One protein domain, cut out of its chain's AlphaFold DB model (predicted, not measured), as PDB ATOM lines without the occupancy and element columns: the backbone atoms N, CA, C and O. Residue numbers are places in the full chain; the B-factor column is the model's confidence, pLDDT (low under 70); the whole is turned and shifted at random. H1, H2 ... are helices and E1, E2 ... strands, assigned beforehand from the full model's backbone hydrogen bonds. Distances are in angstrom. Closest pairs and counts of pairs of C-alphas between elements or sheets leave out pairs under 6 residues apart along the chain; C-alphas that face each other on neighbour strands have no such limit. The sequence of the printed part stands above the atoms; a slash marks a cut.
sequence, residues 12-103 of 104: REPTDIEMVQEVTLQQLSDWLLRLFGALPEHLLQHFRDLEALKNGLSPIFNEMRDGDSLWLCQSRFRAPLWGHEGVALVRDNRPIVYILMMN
ATOM      1  N   ARG A  12     280.196 314.716 227.572       90.06
ATOM      2  CA  ARG A  12     280.814 316.013 227.258       90.06
ATOM      3  C   ARG A  12     280.647 316.336 225.783       90.06
ATOM      4  O   ARG A  12     280.757 315.429 224.964       90.06
ATOM      5  N   GLU A  13     280.369 317.604 225.488       88.88
ATOM      6  CA  GLU A  13     280.184 318.157 224.138       88.88
ATOM      7  C   GLU A  13     279.339 317.245 223.223       88.88
ATOM      8  O   GLU A  13     279.795 316.815 222.158       88.88
ATOM      9  N   PRO A  14     278.115 316.872 223.642       88.81
ATOM     10  CA  PRO A  14     277.286 315.961 222.864       88.81
ATOM     11  C   PRO A  14     276.898 316.592 221.520       88.81
ATOM     12  O   PRO A  14     276.476 317.744 221.445       88.81
ATOM     13  N   THR A  15     276.995 315.814 220.443       87.50
ATOM     14  CA  THR A  15     276.642 316.254 219.076       87.50
ATOM     15  C   THR A  15     275.332 315.642 218.574       87.50
ATOM     16  O   THR A  15     274.783 316.046 217.548       87.50
ATOM     17  N   ASP A  16     274.810 314.675 219.318       87.75
ATOM     18  CA  ASP A  16     273.684 313.812 218.986       87.75
ATOM     19  C   ASP A  16     272.460 314.063 219.874       87.75
ATOM     20  O   ASP A  16     271.617 313.180 220.027       87.75
ATOM     21  N   ILE A  17     272.342 315.262 220.445       89.44
ATOM     22  CA  ILE A  17     271.169 315.677 221.219       89.44
ATOM     23  C   ILE A  17     270.440 316.845 220.552       89.44
ATOM     24  O   ILE A  17     271.013 317.642 219.807       89.44
ATOM     25  N   GLU A  18     269.147 316.920 220.807       90.75
ATOM     26  CA  GLU A  18     268.242 317.982 220.406       90.75
ATOM     27  C   GLU A  18     267.831 318.766 221.652       90.75
ATOM     28  O   GLU A  18     267.384 318.187 222.641       90.75
ATOM     29  N   MET A  19     268.019 320.084 221.607       91.75
ATOM     30  CA  MET A  19     267.605 321.003 222.663       91.75
ATOM     31  C   MET A  19     266.100 321.237 222.523       91.75
ATOM     32  O   MET A  19     265.660 321.831 221.542       91.75
ATOM     33  N   VAL A  20     265.317 320.732 223.474       91.94
ATOM     34  CA  VAL A  20     263.849 320.749 223.397       91.94
ATOM     35  C   VAL A  20     263.297 322.012 224.042       91.94
ATOM     36  O   VAL A  20     262.470 322.705 223.455       91.94
ATOM     37  N   GLN A  21     263.747 322.306 225.261       94.12
ATOM     38  CA  GLN A  21     263.217 323.410 226.047       94.12
ATOM     39  C   GLN A  21     264.253 323.916 227.052       94.12
ATOM     40  O   GLN A  21     264.815 323.126 227.809       94.12
ATOM     41  N   GLU A  22     264.448 325.233 227.104       96.06
ATOM     42  CA  GLU A  22     265.188 325.888 228.183       96.06
ATOM     43  C   GLU A  22     264.388 325.824 229.489       96.06
ATOM     44  O   GLU A  22     263.184 326.104 229.517       96.06
ATOM     45  N   VAL A  23     265.047 325.443 230.580       95.81
ATOM     46  CA  VAL A  23     264.415 325.252 231.885       95.81
ATOM     47  C   VAL A  23     265.239 325.860 233.008       95.81
ATOM     48  O   VAL A  23     266.461 325.891 232.985       95.81
ATOM     49  N   THR A  24     264.555 326.295 234.055       95.31
ATOM     50  CA  THR A  24     265.168 326.590 235.351       95.31
ATOM     51  C   THR A  24     265.340 325.312 236.173       95.31
ATOM     52  O   THR A  24     264.707 324.289 235.902       95.31
ATOM     53  N   LEU A  25     266.136 325.380 237.243       93.56
ATOM     54  CA  LEU A  25     266.268 324.273 238.195       93.56
ATOM     55  C   LEU A  25     264.914 323.861 238.810       93.56
ATOM     56  O   LEU A  25     264.661 322.673 238.984       93.56
ATOM     57  N   GLN A  26     264.019 324.822 239.071       94.44
ATOM     58  CA  GLN A  26     262.663 324.538 239.557       94.44
ATOM     59  C   GLN A  26     261.837 323.777 238.511       94.44
ATOM     60  O   GLN A  26     261.215 322.769 238.824       94.44
ATOM     61  N   GLN A  27     261.867 324.215 237.250       94.94
ATOM     62  CA  GLN A  27     261.140 323.535 236.172       94.94
ATOM     63  C   GLN A  27     261.686 322.127 235.907       94.94
ATOM     64  O   GLN A  27     260.919 321.222 235.578       94.94
ATOM     65  N   LEU A  28     262.997 321.930 236.077       91.94
ATOM     66  CA  LEU A  28     263.627 320.615 236.020       91.94
ATOM     67  C   LEU A  28     263.162 319.713 237.172       91.94
ATOM     68  O   LEU A  28     262.831 318.556 236.929       91.94
ATOM     69  N   SER A  29     263.080 320.242 238.398       92.38
ATOM     70  CA  SER A  29     262.495 319.539 239.550       92.38
ATOM     71  C   SER A  29     261.058 319.092 239.256       92.38
ATOM     72  O   SER A  29     260.742 317.906 239.369       92.38
ATOM     73  N   ASP A  30     260.210 319.999 238.764       92.50
ATOM     74  CA  ASP A  30     258.815 319.697 238.424       92.50
ATOM     75  C   ASP A  30     258.696 318.663 237.293       92.50
ATOM     76  O   ASP A  30     257.747 317.875 237.240       92.50
ATOM     77  N   TRP A  31     259.630 318.673 236.339       89.88
ATOM     78  CA  TRP A  31     259.706 317.663 235.285       89.88
ATOM     79  C   TRP A  31     260.099 316.292 235.852       89.88
ATOM     80  O   TRP A  31     259.384 315.321 235.606       89.88
ATOM     81  N   LEU A  32     261.141 316.217 236.686       88.06
ATOM     82  CA  LEU A  32     261.581 314.977 237.336       88.06
ATOM     83  C   LEU A  32     260.493 314.381 238.234       88.06
ATOM     84  O   LEU A  32     260.260 313.178 238.198       88.06
ATOM     85  N   LEU A  33     259.774 315.209 238.995       89.00
ATOM     86  CA  LEU A  33     258.673 314.755 239.848       89.00
ATOM     87  C   LEU A  33     257.501 314.185 239.049       89.00
ATOM     88  O   LEU A  33     256.875 313.221 239.486       89.00
ATOM     89  N   ARG A  34     257.204 314.753 237.875       87.19
ATOM     90  CA  ARG A  34     256.185 314.206 236.967       87.19
ATOM     91  C   ARG A  34     256.632 312.889 236.347       87.19
ATOM     92  O   ARG A  34     255.825 311.972 236.231       87.19
ATOM     93  N   LEU A  35     257.905 312.796 235.979       80.94
ATOM     94  CA  LEU A  35     258.484 311.628 235.326       80.94
ATOM     95  C   LEU A  35     258.639 310.437 236.281       80.94
ATOM     96  O   LEU A  35     258.346 309.300 235.925       80.94
ATOM     97  N   PHE A  36     259.056 310.710 237.516       81.38
ATOM     98  CA  PHE A  36     259.383 309.712 238.530       81.38
ATOM     99  C   PHE A  36     258.369 309.644 239.674       81.38
ATOM    100  O   PHE A  36     258.668 309.054 240.707       81.38
ATOM    101  N   GLY A  37     257.163 310.200 239.518       75.19
ATOM    102  CA  GLY A  37     256.170 310.320 240.597       75.19
ATOM    103  C   GLY A  37     255.733 309.007 241.266       75.19
ATOM    104  O   GLY A  37     255.120 309.045 242.327       75.19
ATOM    105  N   ALA A  38     256.062 307.851 240.679       79.62
ATOM    106  CA  ALA A  38     255.829 306.524 241.254       79.62
ATOM    107  C   ALA A  38     256.988 306.001 242.133       79.62
ATOM    108  O   ALA A  38     256.874 304.920 242.715       79.62
ATOM    109  N   LEU A  39     258.111 306.723 242.215       80.38
ATOM    110  CA  LEU A  39     259.233 306.347 243.068       80.38
ATOM    111  C   LEU A  39     258.894 306.522 244.559       80.38
ATOM    112  O   LEU A  39     258.038 307.331 244.919       80.38
ATOM    113  N   PRO A  40     259.592 305.795 245.450       81.44
ATOM    114  CA  PRO A  40     259.487 305.999 246.889       81.44
ATOM    115  C   PRO A  40     259.676 307.464 247.307       81.44
ATOM    116  O   PRO A  40     260.554 308.154 246.792       81.44
ATOM    117  N   GLU A  41     258.925 307.904 248.322       83.25
ATOM    118  CA  GLU A  41     258.924 309.294 248.811       83.25
ATOM    119  C   GLU A  41     260.333 309.820 249.135       83.25
ATOM    120  O   GLU A  41     260.640 310.968 248.838       83.25
ATOM    121  N   HIS A  42     261.228 308.982 249.667       80.81
ATOM    122  CA  HIS A  42     262.605 309.391 249.962       80.81
ATOM    123  C   HIS A  42     263.404 309.783 248.706       80.81
ATOM    124  O   HIS A  42     264.241 310.675 248.784       80.81
ATOM    125  N   LEU A  43     263.128 309.176 247.544       79.38
ATOM    126  CA  LEU A  43     263.729 309.576 246.266       79.38
ATOM    127  C   LEU A  43     263.077 310.849 245.723       79.38
ATOM    128  O   LEU A  43     263.769 311.726 245.216       79.38
ATOM    129  N   LEU A  44     261.760 310.992 245.891       84.50
ATOM    130  CA  LEU A  44     261.041 312.204 245.491       84.50
ATOM    131  C   LEU A  44     261.504 313.440 246.271       84.50
ATOM    132  O   LEU A  44     261.560 314.530 245.704       84.50
ATOM    133  N   GLN A  45     261.885 313.280 247.541       85.69
ATOM    134  CA  GLN A  45     262.456 314.363 248.347       85.69
ATOM    135  C   GLN A  45     263.749 314.922 247.734       85.69
ATOM    136  O   GLN A  45     263.926 316.136 247.730       85.69
ATOM    137  N   HIS A  46     264.593 314.085 247.122       82.62
ATOM    138  CA  HIS A  46     265.797 314.556 246.422       82.62
ATOM    139  C   HIS A  46     265.491 315.396 245.178       82.62
ATOM    140  O   HIS A  46     266.292 316.249 244.813       82.62
ATOM    141  N   PHE A  47     264.345 315.177 244.527       86.50
ATOM    142  CA  PHE A  47     263.907 316.027 243.420       86.50
ATOM    143  C   PHE A  47     263.251 317.323 243.911       86.50
ATOM    144  O   PHE A  47     263.403 318.347 243.252       86.50
ATOM    145  N   ARG A  48     262.529 317.300 245.043       87.94
ATOM    146  CA  ARG A  48     261.873 318.489 245.632       87.94
ATOM    147  C   ARG A  48     262.862 319.457 246.273       87.94
ATOM    148  O   ARG A  48     262.648 320.664 246.223       87.94
ATOM    149  N   ASP A  49     263.913 318.934 246.893       91.62
ATOM    150  CA  ASP A  49     264.986 319.741 247.455       91.62
ATOM    151  C   ASP A  49     265.900 320.231 246.323       91.62
ATOM    152  O   ASP A  49     266.668 319.468 245.736       91.62
ATOM    153  N   LEU A  50     265.808 321.525 246.007       91.69
ATOM    154  CA  LEU A  50     266.592 322.132 244.934       91.69
ATOM    155  C   LEU A  50     268.099 322.095 245.210       91.69
ATOM    156  O   LEU A  50     268.871 322.012 244.256       91.69
ATOM    157  N   GLU A  51     268.541 322.146 246.471       91.12
ATOM    158  CA  GLU A  51     269.965 322.008 246.785       91.12
ATOM    159  C   GLU A  51     270.426 320.570 246.562       91.12
ATOM    160  O   GLU A  51     271.466 320.349 245.939       91.12
ATOM    161  N   ALA A  52     269.634 319.586 246.994       88.56
ATOM    162  CA  ALA A  52     269.925 318.180 246.728       88.56
ATOM    163  C   ALA A  52     269.961 317.884 245.221       88.56
ATOM    164  O   ALA A  52     270.903 317.246 244.743       88.56
ATOM    165  N   LEU A  53     268.995 318.408 244.461       89.88
ATOM    166  CA  LEU A  53     268.947 318.275 243.009       89.88
ATOM    167  C   LEU A  53     270.154 318.943 242.342       89.88
ATOM    168  O   LEU A  53     270.798 318.342 241.481       89.88
ATOM    169  N   LYS A  54     270.504 320.164 242.762       90.69
ATOM    170  CA  LYS A  54     271.692 320.878 242.272       90.69
ATOM    171  C   LYS A  54     272.972 320.084 242.537       90.69
ATOM    172  O   LYS A  54     273.821 319.999 241.655       90.69
ATOM    173  N   ASN A  55     273.089 319.473 243.716       89.38
ATOM    174  CA  ASN A  55     274.222 318.623 244.078       89.38
ATOM    175  C   ASN A  55     274.281 317.350 243.220       89.38
ATOM    176  O   ASN A  55     275.359 316.979 242.754       89.38
ATOM    177  N   GLY A  56     273.137 316.714 242.948       85.88
ATOM    178  CA  GLY A  56     273.054 315.594 242.005       85.88
ATOM    179  C   GLY A  56     273.500 315.994 240.595       85.88
ATOM    180  O   GLY A  56     274.210 315.256 239.923       85.88
ATOM    181  N   LEU A  57     273.170 317.216 240.181       89.69
ATOM    182  CA  LEU A  57     273.554 317.825 238.908       89.69
ATOM    183  C   LEU A  57     274.921 318.527 238.946       89.69
ATOM    184  O   LEU A  57     275.219 319.346 238.072       89.69
ATOM    185  N   SER A  58     275.770 318.221 239.929       91.12
ATOM    186  CA  SER A  58     277.078 318.866 240.072       91.12
ATOM    187  C   SER A  58     277.959 318.832 238.811       91.12
ATOM    188  O   SER A  58     278.624 319.840 238.576       91.12
ATOM    189  N   PRO A  59     277.938 317.811 237.919       89.44
ATOM    190  CA  PRO A  59     278.706 317.873 236.670       89.44
ATOM    191  C   PRO A  59     278.300 319.031 235.747       89.44
ATOM    192  O   PRO A  59     279.115 319.500 234.961       89.44
ATOM    193  N   ILE A  60     277.052 319.496 235.841       92.56
ATOM    194  CA  ILE A  60     276.568 320.679 235.129       92.56
ATOM    195  C   ILE A  60     276.878 321.940 235.937       92.56
ATOM    196  O   ILE A  60     277.513 322.863 235.431       92.56
ATOM    197  N   PHE A  61     276.453 321.991 237.201       91.94
ATOM    198  CA  PHE A  61     276.530 323.223 237.990       91.94
ATOM    199  C   PHE A  61     277.950 323.634 238.381       91.94
ATOM    200  O   PHE A  61     278.182 324.820 238.594       91.94
ATOM    201  N   ASN A  62     278.903 322.700 238.428       91.94
ATOM    202  CA  ASN A  62     280.316 323.024 238.643       91.94
ATOM    203  C   ASN A  62     280.947 323.744 237.440       91.94
ATOM    204  O   ASN A  62     282.011 324.344 237.576       91.94
ATOM    205  N   GLU A  63     280.319 323.674 236.266       91.81
ATOM    206  CA  GLU A  63     280.839 324.247 235.017       91.81
ATOM    207  C   GLU A  63     279.979 325.359 234.435       91.81
ATOM    208  O   GLU A  63     280.389 326.011 233.465       91.81
ATOM    209  N   MET A  64     278.818 325.582 235.050       93.19
ATOM    210  CA  MET A  64     277.909 326.660 234.722       93.19
ATOM    211  C   MET A  64     278.574 328.010 235.002       93.19
ATOM    212  O   MET A  64     279.142 328.243 236.069       93.19
ATOM    213  N   ARG A  65     278.511 328.896 234.014       94.38
ATOM    214  CA  ARG A  65     278.997 330.276 234.054       94.38
ATOM    215  C   ARG A  65     277.836 331.234 233.827       94.38
ATOM    216  O   ARG A  65     276.771 330.836 233.355       94.38
ATOM    217  N   ASP A  66     278.064 332.507 234.125       92.00
ATOM    218  CA  ASP A  66     277.108 333.557 233.783       92.00
ATOM    219  C   ASP A  66     276.844 333.567 232.271       92.00
ATOM    220  O   ASP A  66     277.777 333.578 231.465       92.00
ATOM    221  N   GLY A  67     275.563 333.552 231.898       91.94
ATOM    222  CA  GLY A  67     275.109 333.466 230.506       91.94
ATOM    223  C   GLY A  67     274.835 332.045 230.002       91.94
ATOM    224  O   GLY A  67     274.261 331.895 228.926       91.94
ATOM    225  N   ASP A  68     275.183 331.011 230.773       95.88
ATOM    226  CA  ASP A  68     274.799 329.640 230.447       95.88
ATOM    227  C   ASP A  68     273.337 329.361 230.818       95.88
ATOM    228  O   ASP A  68     272.769 329.962 231.734       95.88
ATOM    229  N   SER A  69     272.744 328.383 230.139       95.75
ATOM    230  CA  SER A  69     271.360 327.957 230.349       95.75
ATOM    231  C   SER A  69     271.261 326.444 230.528       95.75
ATOM    232  O   SER A  69     272.097 325.674 230.048       95.75
ATOM    233  N   LEU A  70     270.226 326.011 231.243       96.31
ATOM    234  CA  LEU A  70     269.872 324.603 231.390       96.31
ATOM    235  C   LEU A  70     268.794 324.250 230.377       96.31
ATOM    236  O   LEU A  70     267.821 324.982 230.217       96.31
ATOM    237  N   TRP A  71     268.946 323.106 229.725       96.31
ATOM    238  CA  TRP A  71     268.008 322.649 228.708       96.31
ATOM    239  C   TRP A  71     267.582 321.218 228.961       96.31
ATOM    240  O   TRP A  71     268.415 320.351 229.213       96.31
ATOM    241  N   LEU A  72     266.287 320.953 228.819       93.50
ATOM    242  CA  LEU A  72     265.807 319.605 228.565       93.50
ATOM    243  C   LEU A  72     266.207 319.223 227.146       93.50
ATOM    244  O   LEU A  72     266.021 319.987 226.192       93.50
ATOM    245  N   CYS A  73     266.789 318.042 227.013       91.50
ATOM    246  CA  CYS A  73     267.309 317.552 225.753       91.50
ATOM    247  C   CYS A  73     266.829 316.138 225.478       91.50
ATOM    248  O   CYS A  73     266.662 315.332 226.396       91.50
ATOM    249  N   GLN A  74     266.681 315.839 224.190       88.38
ATOM    250  CA  GLN A  74     266.395 314.501 223.709       88.38
ATOM    251  C   GLN A  74     267.544 313.977 222.840       88.38
ATOM    252  O   GLN A  74     268.064 314.706 222.004       88.38
ATOM    253  N   SER A  75     267.956 312.719 222.991       81.81
ATOM    254  CA  SER A  75     268.879 312.091 222.045       81.81
ATOM    255  C   SER A  75     268.223 311.955 220.667       81.81
ATOM    256  O   SER A  75     267.064 311.554 220.544       81.81
ATOM    257  N   ARG A  76     268.995 312.239 219.613       80.69
ATOM    258  CA  ARG A  76     268.610 311.992 218.215       80.69
ATOM    259  C   ARG A  76     268.536 310.499 217.898       80.69
ATOM    260  O   ARG A  76     267.836 310.106 216.966       80.69
ATOM    261  N   PHE A  77     269.236 309.663 218.663       70.56
ATOM    262  CA  PHE A  77     269.197 308.215 218.510       70.56
ATOM    263  C   PHE A  77     268.072 307.633 219.364       70.56
ATOM    264  O   PHE A  77     268.219 307.429 220.566       70.56
ATOM    265  N   ARG A  78     266.935 307.365 218.714       63.62
ATOM    266  CA  ARG A  78     265.779 306.702 219.325       63.62
ATOM    267  C   ARG A  78     265.892 305.188 219.128       63.62
ATOM    268  O   ARG A  78     265.780 304.704 218.005       63.62
ATOM    269  N   ALA A  79     266.133 304.450 220.203       56.81
ATOM    270  CA  ALA A  79     266.227 302.996 220.234       56.81
ATOM    271  C   ALA A  79     265.475 302.487 221.476       56.81
ATOM    272  O   ALA A  79     265.629 303.089 222.532       56.81
ATOM    273  N   PRO A  80     264.721 301.373 221.403       53.97
ATOM    274  CA  PRO A  80     263.800 300.945 222.469       53.97
ATOM    275  C   PRO A  80     264.408 300.695 223.862       53.97
ATOM    276  O   PRO A  80     263.653 300.503 224.804       53.97
ATOM    277  N   LEU A  81     265.740 300.636 223.972       54.59
ATOM    278  CA  LEU A  81     266.509 300.266 225.174       54.59
ATOM    279  C   LEU A  81     267.566 301.315 225.561       54.59
ATOM    280  O   LEU A  81     268.502 301.038 226.305       54.59
ATOM    281  N   TRP A  82     267.513 302.483 224.929       53.62
ATOM    282  CA  TRP A  82     268.383 303.603 225.253       53.62
ATOM    283  C   TRP A  82     267.452 304.687 225.726       53.62
ATOM    284  O   TRP A  82     266.479 304.987 225.048       53.62
ATOM    285  N   GLY A  83     267.678 305.262 226.893       60.38
ATOM    286  CA  GLY A  83     266.857 306.407 227.235       60.38
ATOM    287  C   GLY A  83     267.249 307.615 226.406       60.38
ATOM    288  O   GLY A  83     268.360 307.736 225.879       60.38
ATOM    289  N   HIS A  84     266.264 308.475 226.213       76.56
ATOM    290  CA  HIS A  84     266.372 309.566 225.262       76.56
ATOM    291  C   HIS A  84     266.363 310.912 225.948       76.56
ATOM    292  O   HIS A  84     266.761 311.873 225.319       76.56
ATOM    293  N   GLU A  85     265.938 311.004 227.201       87.62
ATOM    294  CA  GLU A  85     265.709 312.280 227.863       87.62
ATOM    295  C   GLU A  85     266.799 312.564 228.887       87.62
ATOM    296  O   GLU A  85     267.222 311.701 229.662       87.62
ATOM    297  N   GLY A  86     267.262 313.805 228.880       90.38
ATOM    298  CA  GLY A  86     268.260 314.271 229.819       90.38
ATOM    299  C   GLY A  86     268.267 315.782 229.923       90.38
ATOM    300  O   GLY A  86     267.443 316.476 229.323       90.38
ATOM    301  N   VAL A  87     269.228 316.284 230.680       93.56
ATOM    302  CA  VAL A  87     269.451 317.717 230.858       93.56
ATOM    303  C   VAL A  87     270.836 318.076 230.352       93.56
ATOM    304  O   VAL A  87     271.789 317.324 230.566       93.56
ATOM    305  N   ALA A  88     270.950 319.216 229.680       94.88
ATOM    306  CA  ALA A  88     272.221 319.751 229.232       94.88
ATOM    307  C   ALA A  88     272.499 321.145 229.793       94.88
ATOM    308  O   ALA A  88     271.599 321.973 229.926       94.88
ATOM    309  N   LEU A  89     273.778 321.402 230.057       96.19
ATOM    310  CA  LEU A  89     274.333 322.744 230.144       96.19
ATOM    311  C   LEU A  89     274.586 323.257 228.729       96.19
ATOM    312  O   LEU A  89     275.320 322.613 227.973       96.19
ATOM    313  N   VAL A  90     274.033 324.415 228.388       95.50
ATOM    314  CA  VAL A  90     274.179 325.045 227.075       95.50
ATOM    315  C   VAL A  90     274.850 326.405 227.224       95.50
ATOM    316  O   VAL A  90     274.423 327.239 228.022       95.50
ATOM    317  N   ARG A  91     275.883 326.635 226.413       95.62
ATOM    318  CA  ARG A  91     276.605 327.906 226.290       95.62
ATOM    319  C   ARG A  91     276.687 328.276 224.824       95.62
ATOM    320  O   ARG A  91     277.003 327.418 224.003       95.62
ATOM    321  N   ASP A  92     276.395 329.527 224.488       93.06
ATOM    322  CA  ASP A  92     276.436 330.016 223.103       93.06
ATOM    323  C   ASP A  92     275.672 329.101 222.121       93.06
ATOM    324  O   ASP A  92     276.140 328.792 221.023       93.06
ATOM    325  N   ASN A  93     274.491 328.624 222.544       89.62
ATOM    326  CA  ASN A  93     273.634 327.695 221.798       89.62
ATOM    327  C   ASN A  93     274.289 326.331 221.474       89.62
ATOM    328  O   ASN A  93     273.918 325.662 220.506       89.62
ATOM    329  N   ARG A  94     275.283 325.914 222.268       92.19
ATOM    330  CA  ARG A  94     275.952 324.613 222.164       92.19
ATOM    331  C   ARG A  94     275.888 323.860 223.492       92.19
ATOM    332  O   ARG A  94     276.252 324.429 224.523       92.19
ATOM    333  N   PRO A  95     275.474 322.585 223.498       93.12
ATOM    334  CA  PRO A  95     275.521 321.776 224.704       93.12
ATOM    335  C   PRO A  95     276.969 321.409 225.056       93.12
ATOM    336  O   PRO A  95     277.713 320.892 224.223       93.12
ATOM    337  N   ILE A  96     277.368 321.665 226.300       94.44
ATOM    338  CA  ILE A  96     278.721 321.396 226.815       94.44
ATOM    339  C   ILE A  96     278.738 320.139 227.684       94.44
ATOM    340  O   ILE A  96     279.658 319.324 227.603       94.44
ATOM    341  N   VAL A  97     277.715 319.970 228.516       93.81
ATOM    342  CA  VAL A  97     277.568 318.822 229.416       93.81
ATOM    343  C   VAL A  97     276.158 318.312 229.272       93.81
ATOM    344  O   VAL A  97     275.232 319.111 229.276       93.81
ATOM    345  N   TYR A  98     275.989 317.005 229.160       91.69
ATOM    346  CA  TYR A  98     274.690 316.354 229.134       91.69
ATOM    347  C   TYR A  98     274.668 315.220 230.142       91.69
ATOM    348  O   TYR A  98     275.619 314.447 230.221       91.69
ATOM    349  N   ILE A  99     273.590 315.134 230.908       90.44
ATOM    350  CA  ILE A  99     273.338 314.050 231.849       90.44
ATOM    351  C   ILE A  99     272.094 313.317 231.365       90.44
ATOM    352  O   ILE A  99     271.013 313.908 231.275       90.44
ATOM    353  N   LEU A 100     272.260 312.036 231.047       86.62
ATOM    354  CA  LEU A 100     271.158 311.145 230.718       86.62
ATOM    355  C   LEU A 100     270.351 310.855 231.992       86.62
ATOM    356  O   LEU A 100     270.900 310.386 232.985       86.62
ATOM    357  N   MET A 101     269.054 311.163 231.970       80.31
ATOM    358  CA  MET A 101     268.171 311.058 233.143       80.31
ATOM    359  C   MET A 101     267.333 309.788 233.127       80.31
ATOM    360  O   MET A 101     267.029 309.211 234.168       80.31
ATOM    361  N   MET A 102     266.950 309.356 231.933       70.69
ATOM    362  CA  MET A 102     266.201 308.133 231.718       70.69
ATOM    363  C   MET A 102     267.085 307.188 230.918       70.69
ATOM    364  O   MET A 102     267.735 307.634 229.979       70.69
ATOM    365  N   ASN A 103     267.099 305.903 231.267       58.69
ATOM    366  CA  ASN A 103     267.579 304.829 230.406       58.69
ATOM    367  C   ASN A 103     266.472 303.774 230.363       58.69
ATOM    368  O   ASN A 103     266.042 303.332 231.428       58.69
TER     369      ASN A 103
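AT A GLANCE: This is residues 12 to 103 of the 104 residues of an uncharacterized protein of Methylovirgula sp. 4M-Z18 (UniProt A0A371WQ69). A strongly twisted sheet of four strands makes one end of this flat domain, and a group of three helices, H1, H2 and H3, reaches away from it, H1 joining the two with its residues 25 to 31 over the sheet. The turn at residues 37 to 42 sticks out, and short H4 grazes the sheet. The printed part has 92 residues, in the order E1 H1 H2 H3 H4 E2 E3 E4; the sheet runs E1 E2 E3 E4, antiparallel throughout, in a mixed class of helices and strands. It is compact, with a radius of gyration of the C-alphas of 13.0 A and spans of 36 by 36 by 18 A.

IN THESE COORDINATES: Find C-alpha 17 at (271.169, 315.677, 221.219), where E1, residues 17 to 23, begins. H1 follows, residues 25 to 35, 15.1 A long, then H2, 41 to 48, H3, 50 to 56, and H4, 58 to 61. E2 is residues 69 to 75, 18.1 A; E3 is 85 to 91, 19.1 A; E4, 94 to 100, ends at C-alpha 100, (271.158, 311.145, 230.718).

HOW THE PARTS SIT: Look across E1 and E2 for N 18 and O 74, 2.7 A apart. E2, E3 and E4 form a meander, each strand the antiparallel neighbour of the one before; N 71 and O 88 are 2.9 A apart, N 89 and O 97 2.8 A. H1 and H2, a hairpin, touch at C-alphas 29 and 47, the closest, 5.4 A. H1 touches H3 about perpendicular, 76 degrees, closest C-alphas 25 and 50, 7.1 A. Each O i to N i+4 pair is within hydrogen-bond range in H1 and H3, 2 of 4 in H2; H4 is too short for one.

THE WHOLE: The C-alphas of Pro 40 and Asp 92, the farthest apart, are 37.8 A apart. The printed part has no cut and no long link. Expect pLDDT under 70 at residues 78 to 83 and 103.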